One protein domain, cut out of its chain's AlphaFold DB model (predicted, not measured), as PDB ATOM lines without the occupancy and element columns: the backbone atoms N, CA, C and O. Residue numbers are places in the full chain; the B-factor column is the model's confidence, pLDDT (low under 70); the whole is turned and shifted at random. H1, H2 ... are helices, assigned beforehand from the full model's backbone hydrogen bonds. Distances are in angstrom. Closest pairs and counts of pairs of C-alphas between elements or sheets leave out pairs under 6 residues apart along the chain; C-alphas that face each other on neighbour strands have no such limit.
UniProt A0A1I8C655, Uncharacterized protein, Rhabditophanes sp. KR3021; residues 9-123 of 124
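This is residues 9 to 123 of the 124 residues of an uncharacterized protein of Rhabditophanes sp. KR3021 (UniProt A0A1I8C655). This is a loose model with little regular structure: the longest helix, H5, is near the middle with H3 close to it, while a corner of H1 and H2 and, elsewhere, short H4 lie far out. The 115 printed residues include five named helices, H1 to H5 in order, and no named strand; the class is all helix, with 37 residues in helices. The radius of gyration of the C-alphas is 16.8 A, and the spans are 43 by 43 by 24 A.

H5, residues 90 to 100, is close but not clearly touching H3, residues 57 to 63: their closest C-alphas, Ile 60 and Glu 94, are 8.0 A apart. They run the same way at a steep tilt of 45 degrees. H1, residues 31 to 35, and H2, residues 39 to 47, touch only at the corner, the closest C-alphas being Met 34 and Ile 42, 6.1 A apart. H4, residues 73 to 77, touches no helix. Every O i to N i+4 pair is within hydrogen-bond range in H1, H3, H4 and H5; in H2, 4 of 5.

H5 measures 15.3 A and H2 12.9 A. H1 begins at C-alpha 31 (100.603, 93.218, 154.370); H5 ends at C-alpha 100 (120.294, 91.189, 155.294).

The printed part has no cut. H4 to H5 is a long link. Residues 9 to 14, 87 to 88 and 110 to 123 have pLDDT under 70.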
ATOM      1  N   SER A   9     107.663  79.295 164.206       53.22
ATOM      2  CA  SER A   9     108.638  78.240 163.941       53.22
ATOM      3  C   SER A   9     108.668  77.970 162.441       53.22
ATOM      4  O   SER A   9     107.655  77.570 161.865       53.22
ATOM      5  N   THR A  10     109.815  78.158 161.796       56.12
ATOM      6  CA  THR A  10     109.976  77.690 160.414       56.12
ATOM      7  C   THR A  10     110.484  76.254 160.441       56.12
ATOM      8  O   THR A  10     111.536  75.976 161.020       56.12
ATOM      9  N   GLU A  11     109.766  75.336 159.791       54.72
ATOM     10  CA  GLU A  11     110.194  73.931 159.652       54.72
ATOM     11  C   GLU A  11     111.565  73.803 158.959       54.72
ATOM     12  O   GLU A  11     112.273  72.819 159.140       54.72
ATOM     13  N   ILE A  12     111.960  74.829 158.198       58.34
ATOM     14  CA  ILE A  12     113.188  74.877 157.397       58.34
ATOM     15  C   ILE A  12     114.440  75.099 158.259       58.34
ATOM     16  O   ILE A  12     115.512  74.601 157.919       58.34
ATOM     17  N   VAL A  13     114.327  75.853 159.354       62.66
ATOM     18  CA  VAL A  13     115.489  76.300 160.143       62.66
ATOM     19  C   VAL A  13     115.512  75.666 161.537       62.66
ATOM     20  O   VAL A  13     116.560  75.621 162.174       62.66
ATOM     21  N   GLY A  14     114.376  75.152 162.027       65.50
ATOM     22  CA  GLY A  14     114.286  74.575 163.374       65.50
ATOM     23  C   GLY A  14     114.522  75.599 164.491       65.50
ATOM     24  O   GLY A  14     114.804  75.220 165.625       65.50
ATOM     25  N   VAL A  15     114.425  76.895 164.173       71.62
ATOM     26  CA  VAL A  15     114.598  78.008 165.111       71.62
ATOM     27  C   VAL A  15     113.258  78.702 165.307       71.62
ATOM     28  O   VAL A  15     112.550  79.017 164.346       71.62
ATOM     29  N   GLU A  16     112.918  78.940 166.570       75.12
ATOM     30  CA  GLU A  16     111.746  79.713 166.958       75.12
ATOM     31  C   GLU A  16     112.041  81.206 166.783       75.12
ATOM     32  O   GLU A  16     112.929  81.763 167.436       75.12
ATOM     33  N   ILE A  17     111.322  81.857 165.867       77.44
ATOM     34  CA  ILE A  17     111.453  83.296 165.640       77.44
ATOM     35  C   ILE A  17     110.473  83.999 166.585       77.44
ATOM     36  O   ILE A  17     109.261  83.774 166.474       77.44
ATOM     37  N   PRO A  18     110.954  84.849 167.513       77.38
ATOM     38  CA  PRO A  18     110.072  85.563 168.416       77.38
ATOM     39  C   PRO A  18     109.183  86.536 167.633       77.38
ATOM     40  O   PRO A  18     109.567  87.010 166.559       77.38
ATOM     41  N   PRO A  19     108.007  86.886 168.174       78.06
ATOM     42  CA  PRO A  19     107.177  87.915 167.578       78.06
ATOM     43  C   PRO A  19     107.947  89.236 167.510       78.06
ATOM     44  O   PRO A  19     108.336  89.806 168.532       78.06
ATOM     45  N   LEU A  20     108.175  89.709 166.287       83.19
ATOM     46  CA  LEU A  20     108.862  90.970 166.044       83.19
ATOM     47  C   LEU A  20     107.953  92.132 166.419       83.19
ATOM     48  O   LEU A  20     106.760  92.141 166.097       83.19
ATOM     49  N   TRP A  21     108.523  93.132 167.087       86.06
ATOM     50  CA  TRP A  21     107.762  94.317 167.440       86.06
ATOM     51  C   TRP A  21     107.374  95.094 166.180       86.06
ATOM     52  O   TRP A  21     108.207  95.399 165.321       86.06
ATOM     53  N   LYS A  22     106.090  95.445 166.085       84.56
ATOM     54  CA  LYS A  22     105.554  96.323 165.045       84.56
ATOM     55  C   LYS A  22     105.352  97.709 165.635       84.56
ATOM     56  O   LYS A  22     104.773  97.855 166.708       84.56
ATOM     57  N   HIS A  23     105.810  98.726 164.913       85.88
ATOM     58  CA  HIS A  23     105.575 100.105 165.320       85.88
ATOM     59  C   HIS A  23     104.060 100.398 165.289       85.88
ATOM     60  O   HIS A  23     103.433 100.069 164.282       85.88
ATOM     61  N   PRO A  24     103.465 101.053 166.308       88.56
ATOM     62  CA  PRO A  24     102.016 101.292 166.369       88.56
ATOM     63  C   PRO A  24     101.435 101.962 165.116       88.56
ATOM     64  O   PRO A  24     100.353 101.622 164.655       88.56
ATOM     65  N   ILE A  25     102.200 102.869 164.504       87.19
ATOM     66  CA  ILE A  25     101.803 103.571 163.268       87.19
ATOM     67  C   ILE A  25     101.551 102.606 162.088       87.19
ATOM     68  O   ILE A  25     100.755 102.920 161.211       87.19
ATOM     69  N   VAL A  26     102.195 101.433 162.053       85.81
ATOM     70  CA  VAL A  26     102.026 100.443 160.970       85.81
ATOM     71  C   VAL A  26     101.192  99.228 161.381       85.81
ATOM     72  O   VAL A  26     101.059  98.289 160.602       85.81
ATOM     73  N   GLU A  27     100.624  99.219 162.589       84.12
ATOM     74  CA  GLU A  27      99.870  98.074 163.119       84.12
ATOM     75  C   GLU A  27      98.589  97.786 162.316       84.12
ATOM     76  O   GLU A  27      98.216  96.628 162.150       84.12
ATOM     77  N   GLY A  28      97.966  98.822 161.742       86.19
ATOM     78  CA  GLY A  28      96.769  98.705 160.899       86.19
ATOM     79  C   GLY A  28      97.027  98.307 159.439       86.19
ATOM     80  O   GLY A  28      96.077  98.223 158.662       86.19
ATOM     81  N   ILE A  29      98.285  98.084 159.037       89.00
ATOM     82  CA  ILE A  29      98.615  97.718 157.654       89.00
ATOM     83  C   ILE A  29      98.425  96.210 157.446       89.00
ATOM     84  O   ILE A  29      99.074  95.380 158.085       89.00
ATOM     85  N   ASN A  30      97.580  95.852 156.481       91.75
ATOM     86  CA  ASN A  30      97.387  94.493 156.002       91.75
ATOM     87  C   ASN A  30      98.411  94.177 154.903       91.75
ATOM     88  O   ASN A  30      98.183  94.421 153.718       91.75
ATOM     89  N   CYS A  31      99.554  93.618 155.307       89.00
ATOM     90  CA  CYS A  31     100.603  93.218 154.370       89.00
ATOM     91  C   CYS A  31     100.127  92.152 153.370       89.00
ATOM     92  O   CYS A  31     100.549  92.201 152.220       89.00
ATOM     93  N   SER A  32      99.260  91.215 153.774       93.50
ATOM     94  CA  SER A  32      98.781  90.152 152.881       93.50
ATOM     95  C   SER A  32      97.994  90.730 151.711       93.50
ATOM     96  O   SER A  32      98.334  90.452 150.571       93.50
ATOM     97  N   ALA A  33      97.063  91.655 151.970       94.12
ATOM     98  CA  ALA A  33      96.328  92.343 150.904       94.12
ATOM     99  C   ALA A  33      97.261  93.070 149.913       94.12
ATOM    100  O   ALA A  33      96.996  93.094 148.712       94.12
ATOM    101  N   MET A  34      98.384  93.625 150.390       92.56
ATOM    102  CA  MET A  34      99.396  94.222 149.511       92.56
ATOM    103  C   MET A  34     100.146  93.179 148.671       92.56
ATOM    104  O   MET A  34     100.336  93.403 147.477       92.56
ATOM    105  N   PHE A  35     100.583  92.065 149.266       94.25
ATOM    106  CA  PHE A  35     101.308  91.003 148.551       94.25
ATOM    107  C   PHE A  35     100.418  90.225 147.575       94.25
ATOM    108  O   PHE A  35     100.891  89.837 146.508       94.25
ATOM    109  N   ASP A  36      99.138  90.068 147.905       96.38
ATOM    110  CA  ASP A  36      98.128  89.412 147.069       96.38
ATOM    111  C   ASP A  36      97.642  90.317 145.919       96.38
ATOM    112  O   ASP A  36      96.932  89.867 145.020       96.38
ATOM    113  N   GLY A  37      98.043  91.594 145.916       95.31
ATOM    114  CA  GLY A  37      97.757  92.530 144.832       95.31
ATOM    115  C   GLY A  37      96.352  93.136 144.867       95.31
ATOM    116  O   GLY A  37      95.821  93.485 143.812       95.31
ATOM    117  N   ASP A  38      95.745  93.297 146.047       97.25
ATOM    118  CA  ASP A  38      94.461  93.992 146.195       97.25
ATOM    119  C   ASP A  38      94.599  95.466 145.781       97.25
ATOM    120  O   ASP A  38      95.065  96.330 146.532       97.25
ATOM    121  N   ALA A  39      94.173  95.763 144.554       96.56
ATOM    122  CA  ALA A  39      94.282  97.089 143.963       96.56
ATOM    123  C   ALA A  39      93.492  98.160 144.733       96.56
ATOM    124  O   ALA A  39      93.911  99.320 144.753       96.56
ATOM    125  N   SER A  40      92.374  97.795 145.369       95.06
ATOM    126  CA  SER A  40      91.556  98.736 146.142       95.06
ATOM    127  C   SER A  40      92.280  99.116 147.428       95.06
ATOM    128  O   SER A  40      92.464 100.305 147.696       95.06
ATOM    129  N   TYR A  41      92.781  98.111 148.152       94.19
ATOM    130  CA  TYR A  41      93.558  98.312 149.371       94.19
ATOM    131  C   TYR A  41      94.841  99.108 149.103       94.19
ATOM    132  O   TYR A  41      95.141 100.076 149.806       94.19
ATOM    133  N   ILE A  42      95.589  98.751 148.053       93.50
ATOM    134  CA  ILE A  42      96.817  99.455 147.664       93.50
ATOM    135  C   ILE A  42      96.512 100.915 147.320       93.50
ATOM    136  O   ILE A  42      97.223 101.815 147.771       93.50
ATOM    137  N   LYS A  43      95.450 101.173 146.546       93.56
ATOM    138  CA  LYS A  43      95.066 102.534 146.162       93.56
ATOM    139  C   LYS A  43      94.702 103.375 147.383       93.56
ATOM    140  O   LYS A  43      95.200 104.492 147.495       93.56
ATOM    141  N   GLU A  44      93.902 102.843 148.302       91.75
ATOM    142  CA  GLU A  44      93.519 103.523 149.543       91.75
ATOM    143  C   GLU A  44      94.745 103.883 150.399       91.75
ATOM    144  O   GLU A  44      94.921 105.036 150.798       91.75
ATOM    145  N   ASN A  45      95.658 102.927 150.591       89.81
ATOM    146  CA  ASN A  45      96.854 103.114 151.419       89.81
ATOM    147  C   ASN A  45      97.967 103.922 150.725       89.81
ATOM    148  O   ASN A  45      98.913 104.360 151.377       89.81
ATOM    149  N   SER A  46      97.870 104.165 149.413       88.00
ATOM    150  CA  SER A  46      98.845 104.982 148.675       88.00
ATOM    151  C   SER A  46      98.725 106.487 148.948       88.00
ATOM    152  O   SER A  46      99.697 107.222 148.751       88.00
ATOM    153  N   VAL A  47      97.549 106.941 149.406       87.12
ATOM    154  CA  VAL A  47      97.233 108.363 149.609       87.12
ATOM    155  C   VAL A  47      97.910 108.910 150.867       87.12
ATOM    156  O   VAL A  47      98.502 109.987 150.831       87.12
ATOM    157  N   ASN A  48      97.883 108.148 151.962       81.50
ATOM    158  CA  ASN A  48      98.432 108.556 153.254       81.50
ATOM    159  C   ASN A  48      99.733 107.808 153.538       81.50
ATOM    160  O   ASN A  48      99.752 106.780 154.214       81.50
ATOM    161  N   ARG A  49     100.843 108.324 153.004       81.12
ATOM    162  CA  ARG A  49     102.161 107.728 153.243       81.12
ATOM    163  C   ARG A  49     102.566 107.908 154.700       81.12
ATOM    164  O   ARG A  49     102.693 109.026 155.190       81.12
ATOM    165  N   ILE A  50     102.831 106.789 155.359       84.44
ATOM    166  CA  ILE A  50     103.392 106.760 156.703       84.44
ATOM    167  C   ILE A  50     104.894 107.030 156.613       84.44
ATOM    168  O   ILE A  50     105.620 106.306 155.930       84.44
ATOM    169  N   SER A  51     105.362 108.051 157.331       82.62
ATOM    170  CA  SER A  51     106.784 108.264 157.588       82.62
ATOM    171  C   SER A  51     107.089 107.857 159.021       82.62
ATOM    172  O   SER A  51     106.382 108.255 159.945       82.62
ATOM    173  N   LEU A  52     108.143 107.069 159.201       80.44
ATOM    174  CA  LEU A  52     108.707 106.806 160.518       80.44
ATOM    175  C   LEU A  52     109.791 107.846 160.794       80.44
ATOM    176  O   LEU A  52     110.507 108.259 159.883       80.44
ATOM    177  N   GLU A  53     109.896 108.268 162.045       80.81
ATOM    178  CA  GLU A  53     111.038 109.041 162.524       80.81
ATOM    179  C   GLU A  53     112.121 108.100 163.066       80.81
ATOM    180  O   GLU A  53     111.937 106.882 163.147       80.81
ATOM    181  N   GLN A  54     113.282 108.659 163.413       77.56
ATOM    182  CA  GLN A  54     114.360 107.883 164.012       77.56
ATOM    183  C   GLN A  54     113.901 107.303 165.358       77.56
ATOM    184  O   GLN A  54     113.471 108.028 166.252       77.56
ATOM    185  N   LEU A  55     114.006 105.983 165.491       79.56
ATOM    186  CA  LEU A  55     113.604 105.252 166.688       79.56
ATOM    187  C   LEU A  55     114.757 105.170 167.702       79.56
ATOM    188  O   LEU A  55     115.927 105.222 167.311       79.56
ATOM    189  N   PRO A  56     114.464 105.000 169.004       83.50
ATOM    190  CA  PRO A  56     115.494 104.681 169.982       83.50
ATOM    191  C   PRO A  56     116.056 103.273 169.730       83.50
ATOM    192  O   PRO A  56     115.364 102.373 169.256       83.50
ATOM    193  N   CYS A  57     117.312 103.047 170.110       80.38
ATOM    194  CA  CYS A  57     118.048 101.811 169.801       80.38
ATOM    195  C   CYS A  57     117.381 100.540 170.343       80.38
ATOM    196  O   CYS A  57     117.444  99.483 169.720       80.38
ATOM    197  N   LYS A  58     116.677 100.649 171.474       84.50
ATOM    198  CA  LYS A  58     115.869  99.557 172.028       84.50
ATOM    199  C   LYS A  58     114.771  99.100 171.059       84.50
ATOM    200  O   LYS A  58     114.570  97.898 170.909       84.50
ATOM    201  N   ASP A  59     114.101 100.044 170.404       85.06
ATOM    202  CA  ASP A  59     112.995  99.764 169.485       85.06
ATOM    203  C   ASP A  59     113.518  99.290 168.122       85.06
ATOM    204  O   ASP A  59     112.916  98.436 167.483       85.06
ATOM    205  N   ILE A  60     114.691  99.771 167.699       81.75
ATOM    206  CA  ILE A  60     115.396  99.252 166.512       81.75
ATOM    207  C   ILE A  60     115.757  97.775 166.702       81.75
ATOM    208  O   ILE A  60     115.473  96.940 165.844       81.75
ATOM    209  N   ARG A  61     116.335  97.420 167.855       80.69
ATOM    210  CA  ARG A  61     116.705  96.030 168.153       80.69
ATOM    211  C   ARG A  61     115.490  95.107 168.265       80.69
ATOM    212  O   ARG A  61     115.582  93.955 167.864       80.69
ATOM    213  N   SER A  62     114.355  95.593 168.770       84.31
ATOM    214  CA  SER A  62     113.135  94.781 168.921       84.31
ATOM    215  C   SER A  62     112.354  94.564 167.617       84.31
ATOM    216  O   SER A  62     111.511  93.666 167.555       84.31
ATOM    217  N   ARG A  63     112.630  95.353 166.568       83.75
ATOM    218  CA  ARG A  63     112.060  95.176 165.218       83.75
ATOM    219  C   ARG A  63     112.699  94.037 164.429       83.75
ATOM    220  O   ARG A  63     112.070  93.515 163.513       83.75
ATOM    221  N   GLY A  64     113.952  93.712 164.731       81.62
ATOM    222  CA  GLY A  64     114.774  92.781 163.965       81.62
ATOM    223  C   GLY A  64     114.889  91.401 164.596       81.62
ATOM    224  O   GLY A  64     114.928  91.265 165.817       81.62
ATOM    225  N   PHE A  65     115.022  90.374 163.756       85.06
ATOM    226  CA  PHE A  65     115.490  89.063 164.196       85.06
ATOM    227  C   PHE A  65     117.008  88.966 163.998       85.06
ATOM    228  O   PHE A  65     117.484  88.784 162.881       85.06
ATOM    229  N   TYR A  66     117.765  89.077 165.087       85.31
ATOM    230  CA  TYR A  66     119.223  88.954 165.067       85.31
ATOM    231  C   TYR A  66     119.634  87.537 165.462       85.31
ATOM    232  O   TYR A  66     119.789  87.220 166.644       85.31
ATOM    233  N   ALA A  67     119.780  86.669 164.462       86.50
ATOM    234  CA  ALA A  67     120.227  85.300 164.676       86.50
ATOM    235  C   ALA A  67     121.642  85.276 165.279       86.50
ATOM    236  O   ALA A  67     122.533  85.992 164.822       86.50
ATOM    237  N   LYS A  68     121.846  84.444 166.305       87.00
ATOM    238  CA  LYS A  68     123.170  84.237 166.919       87.00
ATOM    239  C   LYS A  68     124.032  83.262 166.124       87.00
ATOM    240  O   LYS A  68     125.247  83.379 166.147       87.00
ATOM    241  N   GLU A  69     123.387  82.349 165.407       88.94
ATOM    242  CA  GLU A  69     124.022  81.309 164.603       88.94
ATOM    243  C   GLU A  69     123.462  81.324 163.171       88.94
ATOM    244  O   GLU A  69     122.333  81.792 162.963       88.94
ATOM    245  N   PRO A  70     124.215  80.830 162.172       89.88
ATOM    246  CA  PRO A  70     123.729  80.733 160.802       89.88
ATOM    247  C   PRO A  70     122.443  79.903 160.709       89.88
ATOM    248  O   PRO A  70     122.364  78.786 161.215       89.88
ATOM    249  N   LEU A  71     121.444  80.422 159.993       87.94
ATOM    250  CA  LEU A  71     120.137  79.765 159.827       87.94
ATOM    251  C   LEU A  71     120.161  78.591 158.831       87.94
ATOM    252  O   LEU A  71     119.166  77.898 158.650       87.94
ATOM    253  N   SER A  72     121.272  78.381 158.126       87.25
ATOM    254  CA  SER A  72     121.433  77.252 157.212       87.25
ATOM    255  C   SER A  72     122.904  76.911 157.018       87.25
ATOM    256  O   SER A  72     123.776  77.775 157.145       87.25
ATOM    257  N   LYS A  73     123.171  75.659 156.630       89.88
ATOM    258  CA  LYS A  73     124.519  75.206 156.267       89.88
ATOM    259  C   LYS A  73     125.090  76.012 155.098       89.88
ATOM    260  O   LYS A  73     126.212  76.485 155.181       89.88
ATOM    261  N   THR A  74     124.298  76.242 154.049       89.19
ATOM    262  CA  THR A  74     124.718  77.077 152.913       89.19
ATOM    263  C   THR A  74     125.073  78.492 153.359       89.19
ATOM    264  O   THR A  74     126.081  79.028 152.922       89.19
ATOM    265  N   GLY A  75     124.291  79.092 154.261       88.12
ATOM    266  CA  GLY A  75     124.620  80.402 154.818       88.12
ATOM    267  C   GLY A  75     125.954  80.404 155.567       88.12
ATOM    268  O   GLY A  75     126.722  81.345 155.397       88.12
ATOM    269  N   ALA A  76     126.234  79.358 156.351       91.75
ATOM    270  CA  ALA A  76     127.490  79.197 157.085       91.75
ATOM    271  C   ALA A  76     128.705  79.000 156.160       91.75
ATOM    272  O   ALA A  76     129.764  79.568 156.411       91.75
ATOM    273  N   ASP A  77     128.537  78.224 155.085       96.50
ATOM    274  CA  ASP A  77     129.608  77.879 154.143       96.50
ATOM    275  C   ASP A  77     129.960  79.042 153.189       96.50
ATOM    276  O   ASP A  77     131.055  79.072 152.625       96.50
ATOM    277  N   PHE A  78     129.051  80.011 153.009       95.19
ATOM    278  CA  PHE A  78     129.202  81.136 152.077       95.19
ATOM    279  C   PHE A  78     129.005  82.499 152.768       95.19
ATOM    280  O   PHE A  78     127.982  83.158 152.553       95.19
ATOM    281  N   PRO A  79     129.975  82.959 153.581       94.06
ATOM    282  CA  PRO A  79     129.901  84.271 154.216       94.06
ATOM    283  C   PRO A  79     129.965  85.397 153.176       94.06
ATOM    284  O   PRO A  79     130.789  85.381 152.257       94.06
ATOM    285  N   LEU A  80     129.112  86.408 153.343       94.44
ATOM    286  CA  LEU A  80     129.064  87.590 152.482       94.44
ATOM    287  C   LEU A  80     129.700  88.801 153.168       94.44
ATOM    288  O   LEU A  80     129.654  88.934 154.389       94.44
ATOM    289  N   ALA A  81     130.264  89.711 152.371       92.75
ATOM    290  CA  ALA A  81     130.786  90.989 152.845       92.75
ATOM    291  C   ALA A  81     129.940  92.152 152.308       92.75
ATOM    292  O   ALA A  81     129.826  92.341 151.096       92.75
ATOM    293  N   TYR A  82     129.376  92.952 153.211       87.88
ATOM    294  CA  TYR A  82     128.565  94.124 152.895       87.88
ATOM    295  C   TYR A  82     129.352  95.399 153.168       87.88
ATOM    296  O   TYR A  82     129.801  95.637 154.291       87.88
ATOM    297  N   ILE A  83     129.476  96.242 152.140       86.00
ATOM    298  CA  ILE A  83     130.127  97.550 152.246       86.00
ATOM    299  C   ILE A  83     129.161  98.657 151.805       86.00
ATOM    300  O   ILE A  83     129.291  99.194 150.701       86.00
ATOM    301  N   PRO A  84     128.140  98.986 152.619       77.56
ATOM    302  CA  PRO A  84     127.214 100.049 152.268       77.56
ATOM    303  C   PRO A  84     127.908 101.417 152.348       77.56
ATOM    304  O   PRO A  84     128.525 101.780 153.355       77.56
ATOM    305  N   ASN A  85     127.773 102.207 151.280       77.81
ATOM    306  CA  ASN A  85     128.170 103.612 151.278       77.81
ATOM    307  C   ASN A  85     127.017 104.458 151.825       77.81
ATOM    308  O   ASN A  85     125.952 104.537 151.213       77.81
ATOM    309  N   ILE A  86     127.223 105.065 152.991       72.31
ATOM    310  CA  ILE A  86     126.144 105.652 153.783       72.31
ATOM    311  C   ILE A  86     126.383 107.144 153.970       72.31
ATOM    312  O   ILE A  86     127.425 107.569 154.471       72.31
ATOM    313  N   TYR A  87     125.381 107.940 153.596       66.88
ATOM    314  CA  TYR A  87     125.462 109.399 153.645       66.88
ATOM    315  C   TYR A  87     124.193 110.072 154.193       66.88
ATOM    316  O   TYR A  87     124.310 111.041 154.941       66.88
ATOM    317  N   ARG A  88     122.988 109.577 153.857       69.62
ATOM    318  CA  ARG A  88     121.676 110.081 154.323       69.62
ATOM    319  C   ARG A  88     120.677 108.919 154.432       69.62
ATOM    320  O   ARG A  88     120.923 107.877 153.838       69.62
ATOM    321  N   ASP A  89     119.574 109.136 155.152       76.31
ATOM    322  CA  ASP A  89     118.455 108.190 155.345       76.31
ATOM    323  C   ASP A  89     118.776 106.946 156.202       76.31
ATOM    324  O   ASP A  89     118.910 105.819 155.725       76.31
ATOM    325  N   TYR A  90     118.877 107.179 157.514       75.75
ATOM    326  CA  TYR A  90     119.139 106.140 158.511       75.75
ATOM    327  C   TYR A  90     118.111 105.002 158.487       75.75
ATOM    328  O   TYR A  90     118.496 103.848 158.633       75.75
ATOM    329  N   ILE A  91     116.827 105.306 158.292       79.31
ATOM    330  CA  ILE A  91     115.744 104.321 158.421       79.31
ATOM    331  C   ILE A  91     115.815 103.299 157.287       79.31
ATOM    332  O   ILE A  91     115.699 102.099 157.525       79.31
ATOM    333  N   SER A  92     116.069 103.746 156.055       81.62
ATOM    334  CA  SER A  92     116.248 102.830 154.923       81.62
ATOM    335  C   SER A  92     117.477 101.934 155.095       81.62
ATOM    336  O   SER A  92     117.452 100.755 154.731       81.62
ATOM    337  N   ILE A  93     118.546 102.475 155.678       80.81
ATOM    338  CA  ILE A  93     119.787 101.742 155.939       80.81
ATOM    339  C   ILE A  93     119.603 100.718 157.058       80.81
ATOM    340  O   ILE A  93     119.952  99.556 156.862       80.81
ATOM    341  N   GLU A  94     119.042 101.131 158.200       81.69
ATOM    342  CA  GLU A  94     118.683 100.250 159.321       81.69
ATOM    343  C   GLU A  94     117.851  99.081 158.814       81.69
ATOM    344  O   GLU A  94     118.202  97.923 159.033       81.69
ATOM    345  N   ARG A  95     116.806  99.373 158.040       85.25
ATOM    346  CA  ARG A  95     115.917  98.349 157.508       85.25
ATOM    347  C   ARG A  95     116.610  97.406 156.530       85.25
ATOM    348  O   ARG A  95     116.345  96.208 156.554       85.25
ATOM    349  N   SER A  96     117.492  97.927 155.679       85.88
ATOM    350  CA  SER A  96     118.273  97.096 154.754       85.88
ATOM    351  C   SER A  96     119.209  96.160 155.517       85.88
ATOM    352  O   SER A  96     119.259  94.968 155.221       85.88
ATOM    353  N   PHE A  97     119.890  96.677 156.544       85.62
ATOM    354  CA  PHE A  97     120.742  95.877 157.417       85.62
ATOM    355  C   PHE A  97     119.939  94.778 158.116       85.62
ATOM    356  O   PHE A  97     120.293  93.613 157.982       85.62
ATOM    357  N   LEU A  98     118.808  95.125 158.741       86.12
ATOM    358  CA  LEU A  98     117.914  94.183 159.419       86.12
ATOM    359  C   LEU A  98     117.493  92.991 158.551       86.12
ATOM    360  O   LEU A  98     117.452  91.867 159.038       86.12
ATOM    361  N   ILE A  99     117.170  93.230 157.278       86.75
ATOM    362  CA  ILE A  99     116.723  92.177 156.353       86.75
ATOM    363  C   ILE A  99     117.896  91.302 155.889       86.75
ATOM    364  O   ILE A  99     117.713  90.122 155.602       86.75
ATOM    365  N   SER A 100     119.094  91.878 155.791       87.50
ATOM    366  CA  SER A 100     120.294  91.189 155.294       87.50
ATOM    367  C   SER A 100     121.162  90.559 156.387       87.50
ATOM    368  O   SER A 100     122.115  89.846 156.068       87.50
ATOM    369  N   TYR A 101     120.863  90.832 157.661       88.75
ATOM    370  CA  TYR A 101     121.710  90.420 158.768       88.75
ATOM    371  C   TYR A 101     121.769  88.893 158.904       88.75
ATOM    372  O   TYR A 101     120.762  88.211 159.087       88.75
ATOM    373  N   ALA A 102     122.988  88.374 158.886       90.38
ATOM    374  CA  ALA A 102     123.356  87.040 159.322       90.38
ATOM    375  C   ALA A 102     124.685  87.099 160.102       90.38
ATOM    376  O   ALA A 102     125.554  87.907 159.743       90.38
ATOM    377  N   PRO A 103     124.859  86.259 161.139       91.38
ATOM    378  CA  PRO A 103     125.992  86.335 162.067       91.38
ATOM    379  C   PRO A 103     127.347  85.986 161.436       91.38
ATOM    380  O   PRO A 103     128.376  86.451 161.911       91.38
ATOM    381  N   GLN A 104     127.366  85.197 160.362       92.88
ATOM    382  CA  GLN A 104     128.593  84.809 159.660       92.88
ATOM    383  C   GLN A 104     129.077  85.831 158.617       92.88
ATOM    384  O   GLN A 104     130.169  85.683 158.073       92.88
ATOM    385  N   ASN A 105     128.263  86.837 158.295       93.00
ATOM    386  CA  ASN A 105     128.608  87.853 157.304       93.00
ATOM    387  C   ASN A 105     129.488  88.953 157.917       93.00
ATOM    388  O   ASN A 105     129.420  89.248 159.109       93.00
ATOM    389  N   TYR A 106     130.257  89.628 157.066       90.81
ATOM    390  CA  TYR A 106     131.083  90.774 157.432       90.81
ATOM    391  C   TYR A 106     130.408  92.080 157.008       90.81
ATOM    392  O   TYR A 106     129.957  92.212 155.870       90.81
ATOM    393  N   TYR A 107     130.392  93.076 157.892       86.06
ATOM    394  CA  TYR A 107     129.798  94.385 157.619       86.06
ATOM    395  C   TYR A 107     130.837  95.473 157.858       86.06
ATOM    396  O   TYR A 107     131.319  95.643 158.977       86.06
ATOM    397  N   LEU A 108     131.187  96.215 156.807       81.50
ATOM    398  CA  LEU A 108     132.093  97.355 156.894       81.50
ATOM    399  C   LEU A 108     131.392  98.597 156.374       81.50
ATOM    400  O   LEU A 108     130.960  98.642 155.229       81.50
ATOM    401  N   GLN A 109     131.339  99.645 157.179       72.62
ATOM    402  CA  GLN A 109     130.724 100.884 156.742       72.62
ATOM    403  C   GLN A 109     131.756 101.913 156.297       72.62
ATOM    404  O   GLN A 109     132.715 102.202 157.007       72.62
ATOM    405  N   LEU A 110     131.509 102.532 155.143       65.12
ATOM    406  CA  LEU A 110     132.290 103.674 154.678       65.12
ATOM    407  C   LEU A 110     131.573 104.968 155.073       65.12
ATOM    408  O   LEU A 110     130.534 105.317 154.512       65.12
ATOM    409  N   THR A 111     132.124 105.678 156.058       63.19
ATOM    410  CA  THR A 111     131.514 106.872 156.661       63.19
ATOM    411  C   THR A 111     132.385 108.095 156.391       63.19
ATOM    412  O   THR A 111     133.253 108.474 157.167       63.19
ATOM    413  N   LYS A 112     132.208 108.748 155.234       54.31
ATOM    414  CA  LYS A 112     133.118 109.849 154.861       54.31
ATOM    415  C   LYS A 112     132.853 111.149 155.642       54.31
ATOM    416  O   LYS A 112     133.784 111.927 155.815       54.31
ATOM    417  N   LYS A 113     131.607 111.393 156.084       56.47
ATOM    418  CA  LYS A 113     131.150 112.564 156.873       56.47
ATOM    419  C   LYS A 113     129.785 112.288 157.527       56.47
ATOM    420  O   LYS A 113     128.765 112.757 157.025       56.47
ATOM    421  N   GLN A 114     129.730 111.483 158.582       56.97
ATOM    422  CA  GLN A 114     128.453 111.218 159.251       56.97
ATOM    423  C   GLN A 114     128.020 112.364 160.161       56.97
ATOM    424  O   GLN A 114     128.835 112.971 160.850       56.97
ATOM    425  N   THR A 115     126.719 112.645 160.164       52.81
ATOM    426  CA  THR A 115     126.072 113.412 161.227       52.81
ATOM    427  C   THR A 115     126.164 112.628 162.548       52.81
ATOM    428  O   THR A 115     126.021 111.406 162.520       52.81
ATOM    429  N   PRO A 116     126.341 113.293 163.710       50.94
ATOM    430  CA  PRO A 116     126.494 112.633 165.019       50.94
ATOM    431  C   PRO A 116     125.346 111.691 165.424       50.94
ATOM    432  O   PRO A 116     125.487 110.910 166.355       50.94
ATOM    433  N   ALA A 117     124.201 111.777 164.742       51.59
ATOM    434  CA  ALA A 117     123.012 110.966 164.989       51.59
ATOM    435  C   ALA A 117     123.117 109.517 164.475       51.59
ATOM    436  O   ALA A 117     122.235 108.706 164.760       51.59
ATOM    437  N   PHE A 118     124.151 109.186 163.697       54.78
ATOM    438  CA  PHE A 118     124.371 107.828 163.217       54.78
ATOM    439  C   PHE A 118     125.231 107.050 164.220       54.78
ATOM    440  O   PHE A 118     126.439 107.264 164.291       54.78
ATOM    441  N   ASN A 119     124.613 106.136 164.975       59.28
ATOM    442  CA  ASN A 119     125.329 105.212 165.851       59.28
ATOM    443  C   ASN A 119     125.024 103.751 165.467       59.28
ATOM    444  O   ASN A 119     123.926 103.243 165.697       59.28
ATOM    445  N   LEU A 120     126.016 103.087 164.867       58.28
ATOM    446  CA  LEU A 120     126.001 101.655 164.540       58.28
ATOM    447  C   LEU A 120     125.878 100.765 165.779       58.28
ATOM    448  O   LEU A 120     125.413  99.638 165.647       58.28
ATOM    449  N   GLU A 121     126.236 101.257 166.970       61.25
ATOM    450  CA  GLU A 121     126.046 100.524 168.228       61.25
ATOM    451  C   GLU A 121     124.582 100.142 168.458       61.25
ATOM    452  O   GLU A 121     124.296  99.273 169.267       61.25
ATOM    453  N   CYS A 122     123.635 100.772 167.762       66.12
ATOM    454  CA  CYS A 122     122.223 100.426 167.856       66.12
ATOM    455  C   CYS A 122     121.829  99.217 166.992       66.12
ATOM    456  O   CYS A 122     120.769  98.641 167.223       66.12
ATOM    457  N   LEU A 123     122.669  98.841 166.021       62.81
ATOM    458  CA  LEU A 123     122.478  97.704 165.113       62.81
ATOM    459  C   LEU A 123     123.324  96.476 165.495       62.81
ATOM    460  O   LEU A 123     123.062  95.387 164.989       62.81
TER     461      LEU A 123